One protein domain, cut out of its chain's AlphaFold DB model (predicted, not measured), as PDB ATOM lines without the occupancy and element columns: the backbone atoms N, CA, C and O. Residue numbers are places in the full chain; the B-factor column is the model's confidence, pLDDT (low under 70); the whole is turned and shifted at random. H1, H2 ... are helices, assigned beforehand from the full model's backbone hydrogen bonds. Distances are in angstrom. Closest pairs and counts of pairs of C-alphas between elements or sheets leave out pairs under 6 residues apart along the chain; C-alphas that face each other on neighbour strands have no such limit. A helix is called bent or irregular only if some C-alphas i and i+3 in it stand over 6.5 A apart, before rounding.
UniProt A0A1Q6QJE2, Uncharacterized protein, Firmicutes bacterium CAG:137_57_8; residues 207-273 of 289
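Overview. This is residues 207 to 273 of the 289 residues of an uncharacterized protein of Firmicutes bacterium CAG:137_57_8 (UniProt A0A1Q6QJE2). H3, the longest helix by residues, forms a helical hairpin with H2, and H1 packs on H3 with a kinked end at residues 218 to 223 that sticks out. The 67 printed residues hold three named helices, H1, H2, H3 in chain order, with no named strand: all helix. The whole is compact, radius of gyration of the C-alphas 12.4 A, and elongated, 36 by 21 by 20 A.

Arrangement. H3, residues 253 to 272, touches H2, residues 227 to 245, closest at the C-alphas of Tyr 232 and Ile 262, 6.1 A; they run opposite ways at a tilt of 36 degrees, only just steep. With residues 263 to 270 alone, H3 touches H1, residues 207 to 224, closest at the C-alphas of Ala 216 and Val 270, 6.4 A; they run the same way at a steep tilt of 41 degrees. H1 and H2 meet only through their link. In H2 every O i to N i+4 pair is within hydrogen-bond range, in H1 12 of 14, in H3 14 of 16.

Along the chain. H3 runs 26.3 A from C-alpha 253 at (-0.559, 40.966, 111.079); H2 runs 26.9 A. H1, 19.3 A from C-alpha 207 at (7.587, 44.981, 92.676), has a kink of 73 degrees near residue 218 and is irregular: C-alphas 219 and 222 are 9.3 A apart.

Size, cuts and confidence. The C-alphas farthest apart, of Lys 222 and Ala 247, are 36.5 A apart. The printed part has no cut and no long link. Residues 222 to 224 and 246 to 248 are under pLDDT 70.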
ATOM      1  N   ALA A 207       6.838  44.901  93.925       92.12
ATOM      2  CA  ALA A 207       7.587  44.981  92.676       92.12
ATOM      3  C   ALA A 207       8.972  45.609  92.875       92.12
ATOM      4  O   ALA A 207       9.929  45.185  92.231       92.12
ATOM      5  N   TYR A 208       9.117  46.549  93.813       93.12
ATOM      6  CA  TYR A 208      10.414  47.116  94.177       93.12
ATOM      7  C   TYR A 208      11.418  46.049  94.648       93.12
ATOM      8  O   TYR A 208      12.582  46.070  94.244       93.12
ATOM      9  N   PHE A 209      10.990  45.072  95.452       90.25
ATOM     10  CA  PHE A 209      11.881  43.996  95.904       90.25
ATOM     11  C   PHE A 209      12.188  42.990  94.800       90.25
ATOM     12  O   PHE A 209      13.328  42.538  94.690       90.25
ATOM     13  N   VAL A 210      11.211  42.685  93.941       90.56
ATOM     14  CA  VAL A 210      11.449  41.877  92.735       90.56
ATOM     15  C   VAL A 210      12.495  42.556  91.850       90.56
ATOM     16  O   VAL A 210      13.460  41.918  91.429       90.56
ATOM     17  N   TYR A 211      12.364  43.869  91.645       92.00
ATOM     18  CA  TYR A 211      13.346  44.680  90.939       92.00
ATOM     19  C   TYR A 211      14.733  44.601  91.593       92.00
ATOM     20  O   TYR A 211      15.709  44.366  90.888       92.00
ATOM     21  N   LEU A 212      14.841  44.724  92.923       87.62
ATOM     22  CA  LEU A 212      16.121  44.591  93.634       87.62
ATOM     23  C   LEU A 212      16.784  43.225  93.406       87.62
ATOM     24  O   LEU A 212      17.993  43.169  93.185       87.62
ATOM     25  N   ILE A 213      16.006  42.139  93.442       86.88
ATOM     26  CA  ILE A 213      16.506  40.777  93.208       86.88
ATOM     27  C   ILE A 213      17.026  40.639  91.773       86.88
ATOM     28  O   ILE A 213      18.155  40.190  91.571       86.88
ATOM     29  N   ILE A 214      16.237  41.060  90.777       87.94
ATOM     30  CA  ILE A 214      16.623  41.001  89.357       87.94
ATOM     31  C   ILE A 214      17.860  41.867  89.109       87.94
ATOM     32  O   ILE A 214      18.823  41.413  88.495       87.94
ATOM     33  N   TRP A 215      17.878  43.088  89.639       86.88
ATOM     34  CA  TRP A 215      19.008  44.002  89.521       86.88
ATOM     35  C   TRP A 215      20.293  43.412  90.116       86.88
ATOM     36  O   TRP A 215      21.353  43.483  89.490       86.88
ATOM     37  N   ALA A 216      20.213  42.783  91.293       83.50
ATOM     38  CA  ALA A 216      21.353  42.120  91.921       83.50
ATOM     39  C   ALA A 216      21.876  40.951  91.068       83.50
ATOM     40  O   ALA A 216      23.087  40.839  90.843       83.50
ATOM     41  N   LEU A 217      20.967  40.123  90.541       83.56
ATOM     42  CA  LEU A 217      21.294  38.999  89.660       83.56
ATOM     43  C   LEU A 217      21.968  39.470  88.362       83.56
ATOM     44  O   LEU A 217      23.010  38.930  87.994       83.56
ATOM     45  N   CYS A 218      21.433  40.505  87.707       83.62
ATOM     46  CA  CYS A 218      21.997  41.057  86.473       83.62
ATOM     47  C   CYS A 218      23.354  41.735  86.692       83.62
ATOM     48  O   CYS A 218      24.230  41.629  85.837       83.62
ATOM     49  N   LYS A 219      23.555  42.425  87.824       80.88
ATOM     50  CA  LYS A 219      24.798  43.165  88.072       80.88
ATOM     51  C   LYS A 219      25.991  42.239  88.290       80.88
ATOM     52  O   LYS A 219      27.049  42.524  87.751       80.88
ATOM     53  N   ASN A 220      25.850  41.193  89.111       75.12
ATOM     54  CA  ASN A 220      26.922  40.227  89.395       75.12
ATOM     55  C   ASN A 220      26.366  38.924  90.004       75.12
ATOM     56  O   ASN A 220      26.555  38.668  91.195       75.12
ATOM     57  N   ALA A 221      25.728  38.065  89.202       70.94
ATOM     58  CA  ALA A 221      25.128  36.808  89.676       70.94
ATOM     59  C   ALA A 221      26.067  35.971  90.568       70.94
ATOM     60  O   ALA A 221      25.670  35.544  91.648       70.94
ATOM     61  N   LYS A 222      27.343  35.813  90.181       68.12
ATOM     62  CA  LYS A 222      28.344  35.041  90.948       68.12
ATOM     63  C   LYS A 222      28.626  35.605  92.347       68.12
ATOM     64  O   LYS A 222      28.954  34.844  93.248       68.12
ATOM     65  N   ARG A 223      28.479  36.920  92.538       68.19
ATOM     66  CA  ARG A 223      28.711  37.599  93.824       68.19
ATOM     67  C   ARG A 223      27.536  37.415  94.786       68.19
ATOM     68  O   ARG A 223      27.751  37.309  95.987       68.19
ATOM     69  N   TYR A 224      26.311  37.376  94.260       69.19
ATOM     70  CA  TYR A 224      25.090  37.278  95.065       69.19
ATOM     71  C   TYR A 224      24.588  35.839  95.251       69.19
ATOM     72  O   TYR A 224      23.752  35.607  96.125       69.19
ATOM     73  N   PHE A 225      25.110  34.863  94.497       73.75
ATOM     74  CA  PHE A 225      24.745  33.445  94.603       73.75
ATOM     75  C   PHE A 225      25.333  32.791  95.867       73.75
ATOM     76  O   PHE A 225      26.273  32.002  95.830       73.75
ATOM     77  N   THR A 226      24.771  33.159  97.014       79.06
ATOM     78  CA  THR A 226      25.090  32.606  98.336       79.06
ATOM     79  C   THR A 226      23.918  31.776  98.849       79.06
ATOM     80  O   THR A 226      22.770  32.047  98.499       79.06
ATOM     81  N   VAL A 227      24.190  30.778  99.697       80.69
ATOM     82  CA  VAL A 227      23.145  29.922 100.296       80.69
ATOM     83  C   VAL A 227      22.110  30.765 101.049       80.69
ATOM     84  O   VAL A 227      20.912  30.525 100.936       80.69
ATOM     85  N   GLU A 228      22.564  31.811 101.744       79.69
ATOM     86  CA  GLU A 228      21.692  32.762 102.433       79.69
ATOM     87  C   GLU A 228      20.763  33.494 101.450       79.69
ATOM     88  O   GLU A 228      19.545  33.437 101.607       79.69
ATOM     89  N   ALA A 229      21.294  34.111 100.388       81.94
ATOM     90  CA  ALA A 229      20.470  34.799  99.387       81.94
ATOM     91  C   ALA A 229      19.486  33.853  98.678       81.94
ATOM     92  O   ALA A 229      18.335  34.224  98.448       81.94
ATOM     93  N   ALA A 230      19.907  32.618  98.393       82.38
ATOM     94  CA  ALA A 230      19.035  31.593  97.828       82.38
ATOM     95  C   ALA A 230      17.887  31.227  98.785       82.38
ATOM     96  O   ALA A 230      16.743  31.119  98.349       82.38
ATOM     97  N   SER A 231      18.162  31.097 100.088       86.88
ATOM     98  CA  SER A 231      17.136  30.782 101.092       86.88
ATOM     99  C   SER A 231      16.073  31.878 101.213       86.88
ATOM    100  O   SER A 231      14.881  31.573 101.156       86.88
ATOM    101  N   TYR A 232      16.478  33.154 101.267       87.88
ATOM    102  CA  TYR A 232      15.546  34.287 101.285       87.88
ATOM    103  C   TYR A 232      14.764  34.415  99.971       87.88
ATOM    104  O   TYR A 232      13.572  34.713 100.001       87.88
ATOM    105  N   GLY A 233      15.394  34.139  98.824       86.19
ATOM    106  CA  GLY A 233      14.720  34.129  97.524       86.19
ATOM    107  C   GLY A 233      13.641  33.047  97.419       86.19
ATOM    108  O   GLY A 233      12.519  33.330  97.002       86.19
ATOM    109  N   ILE A 234      13.938  31.819  97.858       87.38
ATOM    110  CA  ILE A 234      12.959  30.721  97.890       87.38
ATOM    111  C   ILE A 234      11.832  31.034  98.880       87.38
ATOM    112  O   ILE A 234      10.664  30.842  98.547       87.38
ATOM    113  N   ALA A 235      12.160  31.556 100.067       89.38
ATOM    114  CA  ALA A 235      11.165  31.964 101.054       89.38
ATOM    115  C   ALA A 235      10.215  33.034 100.490       89.38
ATOM    116  O   ALA A 235       9.004  32.938 100.677       89.38
ATOM    117  N   PHE A 236      10.742  34.005  99.742       89.56
ATOM    118  CA  PHE A 236       9.937  35.023  99.074       89.56
ATOM    119  C   PHE A 236       9.023  34.436  97.990       89.56
ATOM    120  O   PHE A 236       7.838  34.756  97.967       89.56
ATOM    121  N   LEU A 237       9.521  33.532  97.139       88.00
ATOM    122  CA  LEU A 237       8.696  32.869  96.117       88.00
ATOM    123  C   LEU A 237       7.569  32.031  96.730       88.00
ATOM    124  O   LEU A 237       6.428  32.100  96.272       88.00
ATOM    125  N   LEU A 238       7.870  31.272  97.787       87.31
ATOM    126  CA  LEU A 238       6.855  30.533  98.540       87.31
ATOM    127  C   LEU A 238       5.832  31.490  99.152       87.31
ATOM    128  O   LEU A 238       4.632  31.244  99.057       87.31
ATOM    129  N   CYS A 239       6.288  32.606  99.720       87.06
ATOM    130  CA  CYS A 239       5.418  33.637 100.266       87.06
ATOM    131  C   CYS A 239       4.471  34.199  99.192       87.06
ATOM    132  O   CYS A 239       3.266  34.233  99.419       87.06
ATOM    133  N   MET A 240       4.965  34.527  97.994       84.31
ATOM    134  CA  MET A 240       4.128  34.989  96.875       84.31
ATOM    135  C   MET A 240       3.124  33.925  96.401       84.31
ATOM    136  O   MET A 240       1.965  34.244  96.139       84.31
ATOM    137  N   ALA A 241       3.518  32.650  96.355       83.75
ATOM    138  CA  ALA A 241       2.587  31.559  96.060       83.75
ATOM    139  C   ALA A 241       1.495  31.429  97.139       83.75
ATOM    140  O   ALA A 241       0.336  31.144  96.835       83.75
ATOM    141  N   HIS A 242       1.846  31.665  98.404       82.56
ATOM    142  CA  HIS A 242       0.883  31.703  99.498       82.56
ATOM    143  C   HIS A 242      -0.054  32.909  99.404       82.56
ATOM    144  O   HIS A 242      -1.248  32.714  99.583       82.56
ATOM    145  N   VAL A 243       0.431  34.103  99.057       82.50
ATOM    146  CA  VAL A 243      -0.409  35.296  98.826       82.50
ATOM    147  C   VAL A 243      -1.512  35.019  97.800       82.50
ATOM    148  O   VAL A 243      -2.647  35.444  97.982       82.50
ATOM    149  N   TYR A 244      -1.202  34.271  96.737       76.81
ATOM    150  CA  TYR A 244      -2.196  33.911  95.723       76.81
ATOM    151  C   TYR A 244      -3.228  32.889  96.238       76.81
ATOM    152  O   TYR A 244      -4.428  33.004  95.976       76.81
ATOM    153  N   ASN A 245      -2.766  31.880  96.983       72.44
ATOM    154  CA  ASN A 245      -3.597  30.751  97.402       72.44
ATOM    155  C   ASN A 245      -4.378  30.997  98.706       72.44
ATOM    156  O   ASN A 245      -5.465  30.440  98.882       72.44
ATOM    157  N   THR A 246      -3.844  31.798  99.629       67.56
ATOM    158  CA  THR A 246      -4.371  31.985 100.988       67.56
ATOM    159  C   THR A 246      -4.803  33.423 101.279       67.56
ATOM    160  O   THR A 246      -4.764  34.300 100.421       67.56
ATOM    161  N   ALA A 247      -5.301  33.617 102.497       62.03
ATOM    162  CA  ALA A 247      -6.173  34.708 102.885       62.03
ATOM    163  C   ALA A 247      -5.642  35.599 104.004       62.03
ATOM    164  O   ALA A 247      -6.377  35.971 104.931       62.03
ATOM    165  N   GLY A 248      -4.346  35.889 103.995       69.75
ATOM    166  CA  GLY A 248      -3.831  36.722 105.066       69.75
ATOM    167  C   GLY A 248      -2.341  36.915 105.156       69.75
ATOM    168  O   GLY A 248      -1.922  37.484 106.154       69.75
ATOM    169  N   VAL A 249      -1.540  36.482 104.186       81.19
ATOM    170  CA  VAL A 249      -0.102  36.773 104.232       81.19
ATOM    171  C   VAL A 249       0.130  38.274 104.121       81.19
ATOM    172  O   VAL A 249       0.989  38.807 104.814       81.19
ATOM    173  N   LEU A 250      -0.658  38.965 103.294       82.19
ATOM    174  CA  LEU A 250      -0.534  40.414 103.136       82.19
ATOM    175  C   LEU A 250      -1.360  41.177 104.168       82.19
ATOM    176  O   LEU A 250      -0.904  42.187 104.705       82.19
ATOM    177  N   ARG A 251      -2.583  40.706 104.437       80.12
ATOM    178  CA  ARG A 251      -3.567  41.467 105.215       80.12
ATOM    179  C   ARG A 251      -3.540  41.183 106.716       80.12
ATOM    180  O   ARG A 251      -3.926  42.052 107.495       80.12
ATOM    181  N   ARG A 252      -3.128  39.986 107.152       81.69
ATOM    182  CA  ARG A 252      -3.173  39.618 108.576       81.69
ATOM    183  C   ARG A 252      -1.826  39.887 109.252       81.69
ATOM    184  O   ARG A 252      -0.816  39.350 108.798       81.69
ATOM    185  N   PRO A 253      -1.802  40.621 110.381       79.12
ATOM    186  CA  PRO A 253      -0.559  40.966 111.079       79.12
ATOM    187  C   PRO A 253       0.299  39.759 111.476       79.12
ATOM    188  O   PRO A 253       1.524  39.824 111.463       79.12
ATOM    189  N   ASN A 254      -0.345  38.640 111.819       81.75
ATOM    190  CA  ASN A 254       0.343  37.427 112.252       81.75
ATOM    191  C   ASN A 254       1.170  36.768 111.140       81.75
ATOM    192  O   ASN A 254       2.149  36.099 111.448       81.75
ATOM    193  N   ALA A 255       0.788  36.943 109.874       81.88
ATOM    194  CA  ALA A 255       1.498  36.374 108.739       81.88
ATOM    195  C   ALA A 255       2.350  37.422 108.008       81.88
ATOM    196  O   ALA A 255       3.450  37.103 107.550       81.88
ATOM    197  N   SER A 256       1.899  38.680 107.960       86.50
ATOM    198  CA  SER A 256       2.618  39.762 107.283       86.50
ATOM    199  C   SER A 256       3.968  40.078 107.925       86.50
ATOM    200  O   SER A 256       4.903  40.441 107.214       86.50
ATOM    201  N   ILE A 257       4.130  39.830 109.231       88.56
ATOM    202  CA  ILE A 257       5.422  39.962 109.917       88.56
ATOM    203  C   ILE A 257       6.515  39.072 109.302       88.56
ATOM    204  O   ILE A 257       7.667  39.498 109.188       88.56
ATOM    205  N   TYR A 258       6.167  37.862 108.847       88.81
ATOM    206  CA  TYR A 258       7.124  36.959 108.205       88.81
ATOM    207  C   TYR A 258       7.544  37.486 106.836       88.81
ATOM    208  O   TYR A 258       8.731  37.465 106.510       88.81
ATOM    209  N   LEU A 259       6.595  38.017 106.058       89.69
ATOM    210  CA  LEU A 259       6.904  38.675 104.791       89.69
ATOM    211  C   LEU A 259       7.828  39.878 105.024       89.69
ATOM    212  O   LEU A 259       8.856  39.983 104.361       89.69
ATOM    213  N   SER A 260       7.532  40.738 106.003       90.31
ATOM    214  CA  SER A 260       8.387  41.883 106.343       90.31
ATOM    215  C   SER A 260       9.815  41.462 106.708       90.31
ATOM    216  O   SER A 260      10.767  42.082 106.234       90.31
ATOM    217  N   ALA A 261       9.989  40.389 107.485       91.94
ATOM    218  CA  ALA A 261      11.310  39.863 107.835       91.94
ATOM    219  C   ALA A 261      12.079  39.330 106.611       91.94
ATOM    220  O   ALA A 261      13.276  39.588 106.470       91.94
ATOM    221  N   ILE A 262      11.395  38.629 105.698       91.75
ATOM    222  CA  ILE A 262      11.984  38.143 104.441       91.75
ATOM    223  C   ILE A 262      12.430  39.324 103.569       91.75
ATOM    224  O   ILE A 262      13.567  39.342 103.093       91.75
ATOM    225  N   LEU A 263      11.569  40.332 103.398       92.06
ATOM    226  CA  LEU A 263      11.864  41.536 102.617       92.06
ATOM    227  C   LEU A 263      13.035  42.334 103.208       92.06
ATOM    228  O   LEU A 263      13.918  42.773 102.469       92.06
ATOM    229  N   ALA A 264      13.088  42.474 104.536       92.69
ATOM    230  CA  ALA A 264      14.207  43.106 105.230       92.69
ATOM    231  C   ALA A 264      15.523  42.340 105.006       92.69
ATOM    232  O   ALA A 264      16.551  42.957 104.723       92.69
ATOM    233  N   GLY A 265      15.487  41.004 105.057       90.06
ATOM    234  CA  GLY A 265      16.633  40.148 104.738       90.06
ATOM    235  C   GLY A 265      17.126  40.336 103.301       90.06
ATOM    236  O   GLY A 265      18.322  40.527 103.078       90.06
ATOM    237  N   ILE A 266      16.210  40.381 102.328       89.44
ATOM    238  CA  ILE A 266      16.537  40.655 100.919       89.44
ATOM    239  C   ILE A 266      17.186  42.033 100.770       89.44
ATOM    240  O   ILE A 266      18.235  42.155 100.135       89.44
ATOM    241  N   TYR A 267      16.606  43.067 101.381       90.62
ATOM    242  CA  TYR A 267      17.158  44.418 101.323       90.62
ATOM    243  C   TYR A 267      18.563  44.487 101.928       90.62
ATOM    244  O   TYR A 267      19.476  45.052 101.320       90.62
ATOM    245  N   TYR A 268      18.761  43.863 103.093       90.06
ATOM    246  CA  TYR A 268      20.062  43.780 103.746       90.06
ATOM    247  C   TYR A 268      21.102  43.111 102.843       90.06
ATOM    248  O   TYR A 268      22.179  43.672 102.633       90.06
ATOM    249  N   LEU A 269      20.773  41.957 102.255       86.12
ATOM    250  CA  LEU A 269      21.686  41.217 101.386       86.12
ATOM    251  C   LEU A 269      22.030  41.981 100.102       86.12
ATOM    252  O   LEU A 269      23.184  41.975  99.689       86.12
ATOM    253  N   VAL A 270      21.068  42.666  99.485       85.00
ATOM    254  CA  VAL A 270      21.290  43.355  98.203       85.00
ATOM    255  C   VAL A 270      21.967  44.720  98.371       85.00
ATOM    256  O   VAL A 270      22.787  45.103  97.535       85.00
ATOM    257  N   ARG A 271      21.620  45.489  99.412       84.19
ATOM    258  CA  ARG A 271      22.023  46.904  99.536       84.19
ATOM    259  C   ARG A 271      23.063  47.172 100.614       84.19
ATOM    260  O   ARG A 271      23.875  48.075 100.432       84.19
ATOM    261  N   ILE A 272      23.020  46.445 101.728       83.19
ATOM    262  CA  ILE A 272      23.816  46.765 102.923       83.19
ATOM    263  C   ILE A 272      25.034  45.847 103.032       83.19
ATOM    264  O   ILE A 272      26.136  46.309 103.339       83.19
ATOM    265  N   ARG A 273      24.860  44.546 102.773       78.69
ATOM    266  CA  ARG A 273      25.924  43.561 102.942       78.69
ATOM    267  C   ARG A 273      27.059  43.822 101.959       78.69
ATOM    268  O   ARG A 273      26.902  43.780 100.741       78.69
TER     269      ARG A 273